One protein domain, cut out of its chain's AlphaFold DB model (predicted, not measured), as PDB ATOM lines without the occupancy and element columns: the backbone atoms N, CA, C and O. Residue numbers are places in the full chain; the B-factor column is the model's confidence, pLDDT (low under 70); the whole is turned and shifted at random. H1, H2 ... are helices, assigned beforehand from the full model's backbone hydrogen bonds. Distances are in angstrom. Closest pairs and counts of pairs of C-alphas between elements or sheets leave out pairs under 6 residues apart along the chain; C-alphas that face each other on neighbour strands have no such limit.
ATOM      1  N   GLU A 476      36.740  -7.772  43.005       68.19
ATOM      2  CA  GLU A 476      35.389  -8.087  42.504       68.19
ATOM      3  C   GLU A 476      34.254  -7.508  43.369       68.19
ATOM      4  O   GLU A 476      33.104  -7.497  42.938       68.19
ATOM      5  N   ARG A 477      34.548  -7.076  44.602       71.50
ATOM      6  CA  ARG A 477      33.575  -6.491  45.542       71.50
ATOM      7  C   ARG A 477      33.675  -4.969  45.652       71.50
ATOM      8  O   ARG A 477      32.824  -4.365  46.302       71.50
ATOM      9  N   ALA A 478      34.712  -4.362  45.079       64.44
ATOM     10  CA  ALA A 478      34.920  -2.925  45.158       64.44
ATOM     11  C   ALA A 478      33.848  -2.180  44.336       64.44
ATOM     12  O   ALA A 478      33.487  -2.644  43.252       64.44
ATOM     13  N   PRO A 479      33.329  -1.041  44.831       64.81
ATOM     14  CA  PRO A 479      32.463  -0.179  44.033       64.81
ATOM     15  C   PRO A 479      33.229   0.383  42.828       64.81
ATOM     16  O   PRO A 479      34.451   0.531  42.887       64.81
ATOM     17  N   PHE A 480      32.505   0.722  41.759       71.88
ATOM     18  CA  PHE A 480      33.100   1.400  40.607       71.88
ATOM     19  C   PHE A 480      33.605   2.780  41.025       71.88
ATOM     20  O   PHE A 480      32.892   3.548  41.673       71.88
ATOM     21  N   LYS A 481      34.834   3.100  40.639       76.81
ATOM     22  CA  LYS A 481      35.359   4.457  40.646       76.81
ATOM     23  C   LYS A 481      34.607   5.280  39.603       76.81
ATOM     24  O   LYS A 481      34.157   4.760  38.580       76.81
ATOM     25  N   GLN A 482      34.486   6.577  39.845       75.31
ATOM     26  CA  GLN A 482      33.735   7.475  38.971       75.31
ATOM     27  C   GLN A 482      34.316   7.512  37.548       75.31
ATOM     28  O   GLN A 482      33.565   7.589  36.581       75.31
ATOM     29  N   GLU A 483      35.634   7.348  37.421       80.94
ATOM     30  CA  GLU A 483      36.347   7.279  36.146       80.94
ATOM     31  C   GLU A 483      36.001   6.020  35.338       80.94
ATOM     32  O   GLU A 483      36.135   6.030  34.120       80.94
ATOM     33  N   GLU A 484      35.553   4.938  35.990       78.12
ATOM     34  CA  GLU A 484      35.131   3.696  35.326       78.12
ATOM     35  C   GLU A 484      33.747   3.835  34.676       78.12
ATOM     36  O   GLU A 484      33.495   3.252  33.618       78.12
ATOM     37  N   LEU A 485      32.864   4.614  35.307       76.94
ATOM     38  CA  LEU A 485      31.500   4.875  34.838       76.94
ATOM     39  C   LEU A 485      31.463   5.994  33.791       76.94
ATOM     40  O   LEU A 485      30.668   5.941  32.862       76.94
ATOM     41  N   SER A 486      32.363   6.977  33.887       80.75
ATOM     42  CA  SER A 486      32.408   8.121  32.967       80.75
ATOM     43  C   SER A 486      33.021   7.821  31.592       80.75
ATOM     44  O   SER A 486      33.237   8.746  30.806       80.75
ATOM     45  N   LEU A 487      33.376   6.567  31.299       82.12
ATOM     46  CA  LEU A 487      33.955   6.205  30.005       82.12
ATOM     47  C   LEU A 487      32.890   6.272  28.896       82.12
ATOM     48  O   LEU A 487      31.734   5.924  29.134       82.12
ATOM     49  N   PRO A 488      33.256   6.686  27.668       82.88
ATOM     50  CA  PRO A 488      32.329   6.819  26.545       82.88
ATOM     51  C   PRO A 488      31.989   5.454  25.918       82.88
ATOM     52  O   PRO A 488      32.272   5.187  24.742       82.88
ATOM     53  N   TRP A 489      31.365   4.585  26.715       82.00
ATOM     54  CA  TRP A 489      31.064   3.197  26.385       82.00
ATOM     55  C   TRP A 489      30.233   3.056  25.106       82.00
ATOM     56  O   TRP A 489      30.601   2.267  24.240       82.00
ATOM     57  N   ALA A 490      29.200   3.882  24.920       73.94
ATOM     58  CA  ALA A 490      28.343   3.855  23.734       73.94
ATOM     59  C   ALA A 490      29.043   4.225  22.405       73.94
ATOM     60  O   ALA A 490      28.534   3.901  21.334       73.94
ATOM     61  N   SER A 491      30.182   4.932  22.439       75.56
ATOM     62  CA  SER A 491      30.849   5.451  21.227       75.56
ATOM     63  C   SER A 491      32.082   4.649  20.810       75.56
ATOM     64  O   SER A 491      32.370   4.531  19.620       75.56
ATOM     65  N   SER A 492      32.831   4.095  21.766       81.62
ATOM     66  CA  SER A 492      33.954   3.195  21.477       81.62
ATOM     67  C   SER A 492      34.115   2.170  22.602       81.62
ATOM     68  O   SER A 492      34.970   2.342  23.479       81.62
ATOM     69  N   PRO A 493      33.309   1.096  22.596       73.62
ATOM     70  CA  PRO A 493      33.320   0.078  23.646       73.62
ATOM     71  C   PRO A 493      34.700  -0.566  23.830       73.62
ATOM     72  O   PRO A 493      35.194  -0.699  24.947       73.62
ATOM     73  N   LYS A 494      35.382  -0.876  22.719       76.19
ATOM     74  CA  LYS A 494      36.713  -1.500  22.716       76.19
ATOM     75  C   LYS A 494      37.800  -0.614  23.336       76.19
ATOM     76  O   LYS A 494      38.602  -1.107  24.125       76.19
ATOM     77  N   MET A 495      37.836   0.680  23.000       79.88
ATOM     78  CA  MET A 495      38.821   1.618  23.560       79.88
ATOM     79  C   MET A 495      38.493   1.966  25.021       79.88
ATOM     80  O   MET A 495      39.392   2.060  25.860       79.88
ATOM     81  N   SER A 496      37.200   2.090  25.339       83.94
ATOM     82  CA  SER A 496      36.708   2.296  26.707       83.94
ATOM     83  C   SER A 496      37.091   1.124  27.602       83.94
ATOM     84  O   SER A 496      37.641   1.332  28.677       83.94
ATOM     85  N   LEU A 497      36.934  -0.111  27.124       81.88
ATOM     86  CA  LEU A 497      37.357  -1.308  27.839       81.88
ATOM     87  C   LEU A 497      38.869  -1.358  28.080       81.88
ATOM     88  O   LEU A 497      39.299  -1.680  29.183       81.88
ATOM     89  N   GLN A 498      39.684  -1.027  27.076       80.56
ATOM     90  CA  GLN A 498      41.143  -0.972  27.236       80.56
ATOM     91  C   GLN A 498      41.559   0.064  28.288       80.56
ATOM     92  O   GLN A 498      42.411  -0.213  29.133       80.56
ATOM     93  N   THR A 499      40.909   1.228  28.281       81.88
ATOM     94  CA  THR A 499      41.127   2.293  29.269       81.88
ATOM     95  C   THR A 499      40.660   1.860  30.662       81.88
ATOM     96  O   THR A 499      41.387   2.029  31.636       81.88
ATOM     97  N   TRP A 500      39.491   1.224  30.761       83.75
ATOM     98  CA  TRP A 500      38.946   0.680  32.005       83.75
ATOM     99  C   TRP A 500      39.874  -0.362  32.639       83.75
ATOM    100  O   TRP A 500      40.154  -0.296  33.835       83.75
ATOM    101  N   LEU A 501      40.407  -1.288  31.835       77.31
ATOM    102  CA  LEU A 501      41.385  -2.282  32.281       77.31
ATOM    103  C   LEU A 501      42.670  -1.620  32.794       77.31
ATOM    104  O   LEU A 501      43.212  -2.042  33.813       77.31
ATOM    105  N   ALA A 502      43.127  -0.551  32.138       76.00
ATOM    106  CA  ALA A 502      44.292   0.218  32.574       76.00
ATOM    107  C   ALA A 502      44.060   0.972  33.901       76.00
ATOM    108  O   ALA A 502      45.009   1.185  34.651       76.00
ATOM    109  N   LEU A 503      42.816   1.328  34.251       76.44
ATOM    110  CA  LEU A 503      42.476   1.949  35.544       76.44
ATOM    111  C   LEU A 503      42.541   0.970  36.741       76.44
ATOM    112  O   LEU A 503      42.492   1.407  37.899       76.44
ATOM    113  N   GLN A 504      42.669  -0.340  36.487       69.94
ATOM    114  CA  GLN A 504      42.692  -1.401  37.507       69.94
ATOM    115  C   GLN A 504      44.089  -1.789  38.021       69.94
ATOM    116  O   GLN A 504      44.191  -2.818  38.677       69.94
ATOM    117  N   LEU A 505      45.145  -1.000  37.763       54.75
ATOM    118  CA  LEU A 505      46.557  -1.303  38.090       54.75
ATOM    119  C   LEU A 505      46.804  -1.915  39.496       54.75
ATOM    120  O   LEU A 505      47.095  -1.225  40.470       54.75
ATOM    121  N   GLN A 506      46.739  -3.244  39.536       52.50
ATOM    122  CA  GLN A 506      47.196  -4.266  40.487       52.50
ATOM    123  C   GLN A 506      47.402  -5.543  39.614       52.50
ATOM    124  O   GLN A 506      46.958  -5.518  38.462       52.50
ATOM    125  N   PRO A 507      48.142  -6.597  40.039       54.09
ATOM    126  CA  PRO A 507      48.647  -7.661  39.144       54.09
ATOM    127  C   PRO A 507      47.562  -8.265  38.233       54.09
ATOM    128  O   PRO A 507      46.388  -8.183  38.590       54.09
ATOM    129  N   PRO A 508      47.926  -8.855  37.071       61.94
ATOM    130  CA  PRO A 508      46.966  -9.249  36.040       61.94
ATOM    131  C   PRO A 508      45.811 -10.036  36.653       61.94
ATOM    132  O   PRO A 508      46.023 -11.120  37.197       61.94
ATOM    133  N   MET A 509      44.613  -9.443  36.589       61.53
ATOM    134  CA  MET A 509      43.389 -10.066  37.082       61.53
ATOM    135  C   MET A 509      43.253 -11.428  36.421       61.53
ATOM    136  O   MET A 509      43.387 -11.538  35.196       61.53
ATOM    137  N   ASP A 510      42.995 -12.461  37.218       65.69
ATOM    138  CA  ASP A 510      42.773 -13.776  36.638       65.69
ATOM    139  C   ASP A 510      41.525 -13.741  35.724       65.69
ATOM    140  O   ASP A 510      40.653 -12.874  35.876       65.69
ATOM    141  N   PRO A 511      41.401 -14.648  34.740       63.44
ATOM    142  CA  PRO A 511      40.320 -14.552  33.761       63.44
ATOM    143  C   PRO A 511      38.912 -14.664  34.373       63.44
ATOM    144  O   PRO A 511      37.933 -14.156  33.822       63.44
ATOM    145  N   VAL A 512      38.805 -15.296  35.542       58.31
ATOM    146  CA  VAL A 512      37.560 -15.456  36.293       58.31
ATOM    147  C   VAL A 512      37.218 -14.173  37.068       58.31
ATOM    148  O   VAL A 512      36.044 -13.802  37.140       58.31
ATOM    149  N   GLU A 513      38.218 -13.470  37.597       61.69
ATOM    150  CA  GLU A 513      38.114 -12.138  38.203       61.69
ATOM    151  C   GLU A 513      37.748 -11.068  37.165       61.69
ATOM    152  O   GLU A 513      36.849 -10.252  37.398       61.69
ATOM    153  N   LEU A 514      38.366 -11.127  35.983       71.25
ATOM    154  CA  LEU A 514      38.043 -10.264  34.851       71.25
ATOM    155  C   LEU A 514      36.594 -10.459  34.392       71.25
ATOM    156  O   LEU A 514      35.826  -9.498  34.359       71.25
ATOM    157  N   SER A 515      36.191 -11.702  34.111       69.00
ATOM    158  CA  SER A 515      34.808 -12.038  33.742       69.00
ATOM    159  C   SER A 515      33.802 -11.548  34.796       69.00
ATOM    160  O   SER A 515      32.769 -10.953  34.469       69.00
ATOM    161  N   GLY A 516      34.141 -11.713  36.080       66.00
ATOM    162  CA  GLY A 516      33.347 -11.239  37.209       66.00
ATOM    163  C   GLY A 516      33.140  -9.722  37.221       66.00
ATOM    164  O   GLY A 516      31.997  -9.273  37.343       66.00
ATOM    165  N   ARG A 517      34.211  -8.934  37.067       74.50
ATOM    166  CA  ARG A 517      34.128  -7.464  37.043       74.50
ATOM    167  C   ARG A 517      33.418  -6.929  35.801       74.50
ATOM    168  O   ARG A 517      32.615  -6.010  35.938       74.50
ATOM    169  N   LEU A 518      33.622  -7.537  34.629       77.62
ATOM    170  CA  LEU A 518      32.902  -7.169  33.401       77.62
ATOM    171  C   LEU A 518      31.386  -7.366  33.556       77.62
ATOM    172  O   LEU A 518      30.601  -6.497  33.180       77.62
ATOM    173  N   CYS A 519      30.957  -8.461  34.195       72.19
ATOM    174  CA  CYS A 519      29.541  -8.707  34.480       72.19
ATOM    175  C   CYS A 519      28.937  -7.698  35.466       72.19
ATOM    176  O   CYS A 519      27.753  -7.375  35.366       72.19
ATOM    177  N   LEU A 520      29.716  -7.237  36.447       69.94
ATOM    178  CA  LEU A 520      29.268  -6.226  37.404       69.94
ATOM    179  C   LEU A 520      29.154  -4.858  36.731       69.94
ATOM    180  O   LEU A 520      28.122  -4.207  36.880       69.94
ATOM    181  N   LEU A 521      30.163  -4.456  35.957       77.06
ATOM    182  CA  LEU A 521      30.167  -3.182  35.238       77.06
ATOM    183  C   LEU A 521      29.010  -3.099  34.239       77.06
ATOM    184  O   LEU A 521      28.281  -2.114  34.223       77.06
ATOM    185  N   ALA A 522      28.748  -4.186  33.507       78.00
ATOM    186  CA  ALA A 522      27.590  -4.287  32.623       78.00
ATOM    187  C   ALA A 522      26.256  -4.035  33.347       78.00
ATOM    188  O   ALA A 522      25.323  -3.493  32.767       78.00
ATOM    189  N   ARG A 523      26.126  -4.439  34.617       72.75
ATOM    190  CA  ARG A 523      24.900  -4.200  35.396       72.75
ATOM    191  C   ARG A 523      24.773  -2.752  35.860       72.75
ATOM    192  O   ARG A 523      23.649  -2.271  35.935       72.75
ATOM    193  N   ALA A 524      25.886  -2.088  36.170       73.25
ATOM    194  CA  ALA A 524      25.881  -0.665  36.501       73.25
ATOM    195  C   ALA A 524      25.497   0.183  35.286       73.25
ATOM    196  O   ALA A 524      24.578   0.991  35.380       73.25
ATOM    197  N   LEU A 525      26.093  -0.094  34.126       79.12
ATOM    198  CA  LEU A 525      25.760   0.596  32.876       79.12
ATOM    199  C   LEU A 525      24.295   0.382  32.468       79.12
ATOM    200  O   LEU A 525      23.614   1.341  32.121       79.12
ATOM    201  N   ASP A 526      23.758  -0.835  32.620       76.25
ATOM    202  CA  ASP A 526      22.319  -1.083  32.424       76.25
ATOM    203  C   ASP A 526      21.439  -0.237  33.356       76.25
ATOM    204  O   ASP A 526      20.373   0.220  32.950       76.25
ATOM    205  N   SER A 527      21.863  -0.022  34.606       68.50
ATOM    206  CA  SER A 527      21.101   0.797  35.556       68.50
ATOM    207  C   SER A 527      21.143   2.294  35.239       68.50
ATOM    208  O   SER A 527      20.224   3.017  35.619       68.50
ATOM    209  N   GLU A 528      22.158   2.737  34.500       75.12
ATOM    210  CA  GLU A 528      22.302   4.108  33.998       75.12
ATOM    211  C   GLU A 528      21.704   4.290  32.588       75.12
ATOM    212  O   GLU A 528      21.671   5.403  32.066       75.12
ATOM    213  N   GLY A 529      21.168   3.219  31.989       80.44
ATOM    214  CA  GLY A 529      20.504   3.235  30.683       80.44
ATOM    215  C   GLY A 529      21.408   2.926  29.483       80.44
ATOM    216  O   GLY A 529      20.932   2.985  28.350       80.44
ATOM    217  N   ASP A 530      22.674   2.552  29.694       80.69
ATOM    218  CA  ASP A 530      23.624   2.189  28.631       80.69
ATOM    219  C   ASP A 530      23.626   0.671  28.357       80.69
ATOM    220  O   ASP A 530      24.593  -0.066  28.583       80.69
ATOM    221  N   SER A 531      22.482   0.175  27.874       81.25
ATOM    222  CA  SER A 531      22.280  -1.259  27.635       81.25
ATOM    223  C   SER A 531      23.084  -1.825  26.467       81.25
ATOM    224  O   SER A 531      23.361  -3.025  26.442       81.25
ATOM    225  N   ALA A 532      23.481  -0.992  25.502       84.06
ATOM    226  CA  ALA A 532      24.297  -1.431  24.373       84.06
ATOM    227  C   ALA A 532      25.694  -1.860  24.850       84.06
ATOM    228  O   ALA A 532      26.131  -2.979  24.566       84.06
ATOM    229  N   ALA A 533      26.340  -1.026  25.666       81.69
ATOM    230  CA  ALA A 533      27.627  -1.347  26.269       81.69
ATOM    231  C   ALA A 533      27.549  -2.534  27.240       81.69
ATOM    232  O   ALA A 533      28.432  -3.397  27.264       81.69
ATOM    233  N   ALA A 534      26.465  -2.620  28.015       79.69
ATOM    234  CA  ALA A 534      26.235  -3.727  28.937       79.69
ATOM    235  C   ALA A 534      26.168  -5.093  28.228       79.69
ATOM    236  O   ALA A 534      26.658  -6.093  28.757       79.69
ATOM    237  N   VAL A 535      25.563  -5.159  27.039       83.69
ATOM    238  CA  VAL A 535      25.495  -6.391  26.235       83.69
ATOM    239  C   VAL A 535      26.882  -6.811  25.746       83.69
ATOM    240  O   VAL A 535      27.235  -7.984  25.865       83.69
ATOM    241  N   GLU A 536      27.689  -5.871  25.261       82.62
ATOM    242  CA  GLU A 536      29.036  -6.160  24.757       82.62
ATOM    243  C   GLU A 536      29.985  -6.625  25.872       82.62
ATOM    244  O   GLU A 536      30.689  -7.626  25.724       82.62
ATOM    245  N   LEU A 537      29.926  -5.989  27.045       79.25
ATOM    246  CA  LEU A 537      30.689  -6.417  28.221       79.25
ATOM    247  C   LEU A 537      30.326  -7.834  28.687       79.25
ATOM    248  O   LEU A 537      31.199  -8.585  29.123       79.25
ATOM    249  N   ARG A 538      29.050  -8.228  28.581       80.12
ATOM    250  CA  ARG A 538      28.605  -9.599  28.889       80.12
ATOM    251  C   ARG A 538      29.120 -10.617  27.882       80.12
ATOM    252  O   ARG A 538      29.470 -11.722  28.289       80.12
ATOM    253  N   ALA A 539      29.172 -10.251  26.602       80.31
ATOM    254  CA  ALA A 539      29.747 -11.103  25.567       80.31
ATOM    255  C   ALA A 539      31.237 -11.355  25.850       80.31
ATOM    256  O   ALA A 539      31.662 -12.502  25.959       80.31
ATOM    257  N   LEU A 540      32.000 -10.302  26.140       75.62
ATOM    258  CA  LEU A 540      33.425 -10.410  26.467       75.62
ATOM    259  C   LEU A 540      33.691 -11.182  27.767       75.62
ATOM    260  O   LEU A 540      34.637 -11.965  27.849       75.62
ATOM    261  N   ALA A 541      32.824 -11.036  28.774       68.94
ATOM    262  CA  ALA A 541      32.900 -11.828  30.000       68.94
ATOM    263  C   ALA A 541      32.746 -13.339  29.750       68.94
ATOM    264  O   ALA A 541      33.223 -14.141  30.557       68.94
ATOM    265  N   SER A 542      32.084 -13.728  28.655       63.56
ATOM    266  CA  SER A 542      31.881 -15.129  28.273       63.56
ATOM    267  C   SER A 542      33.015 -15.722  27.427       63.56
ATOM    268  O   SER A 542      33.176 -16.939  27.419       63.56
ATOM    269  N   GLU A 543      33.843 -14.889  26.788       64.31
ATOM    270  CA  GLU A 543      34.947 -15.317  25.909       64.31
ATOM    271  C   GLU A 543      36.271 -15.585  26.656       64.31
ATOM    272  O   GLU A 543      37.148 -16.276  26.145       64.31
TER     273      GLU A 543
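Overview. This is residues 476 to 543 of the 657 residues of the protein "Wrn protein" of Symbiodinium natans (UniProt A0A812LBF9). A hairpin of two helices, H3 and H4 side by side, has H2 and the short H1 loosely placed over one side. The printed part has 68 residues with four named helices, H1 to H4 in chain order, and no named strand: all helix. It is compact, with a radius of gyration of the C-alphas of 10.9 A, spanning 30 by 24 by 21 A.

Along the chain. H1 is residues 482 to 485, beginning at C-alpha 482 (33.735, 7.475, 38.971). H2, residues 493 to 502, is 14.1 A long. H3, residues 511 to 528, is 25.9 A. H4, residues 531 to 543, is 19.0 A and ends at C-alpha 543 (34.947, -15.317, 25.909).

Arrangement. H3 and H4 touch as a hairpin, a shallow tilt of 11 degrees, opposite ways; their closest C-alphas, Ala 522 and Ala 534, are 4.0 A apart. H2 is close to H4 but not clearly touching, closest C-alphas Pro 493 and Ala 533 at 6.4 A. H1 and H4 are apart. In H2, H3 and H4 every O i to N i+4 pair is within hydrogen-bond range; H1 is too short for one.

Size, cuts and confidence. The printed part has no cut and no long link. Low-confidence residues include 504 to 513.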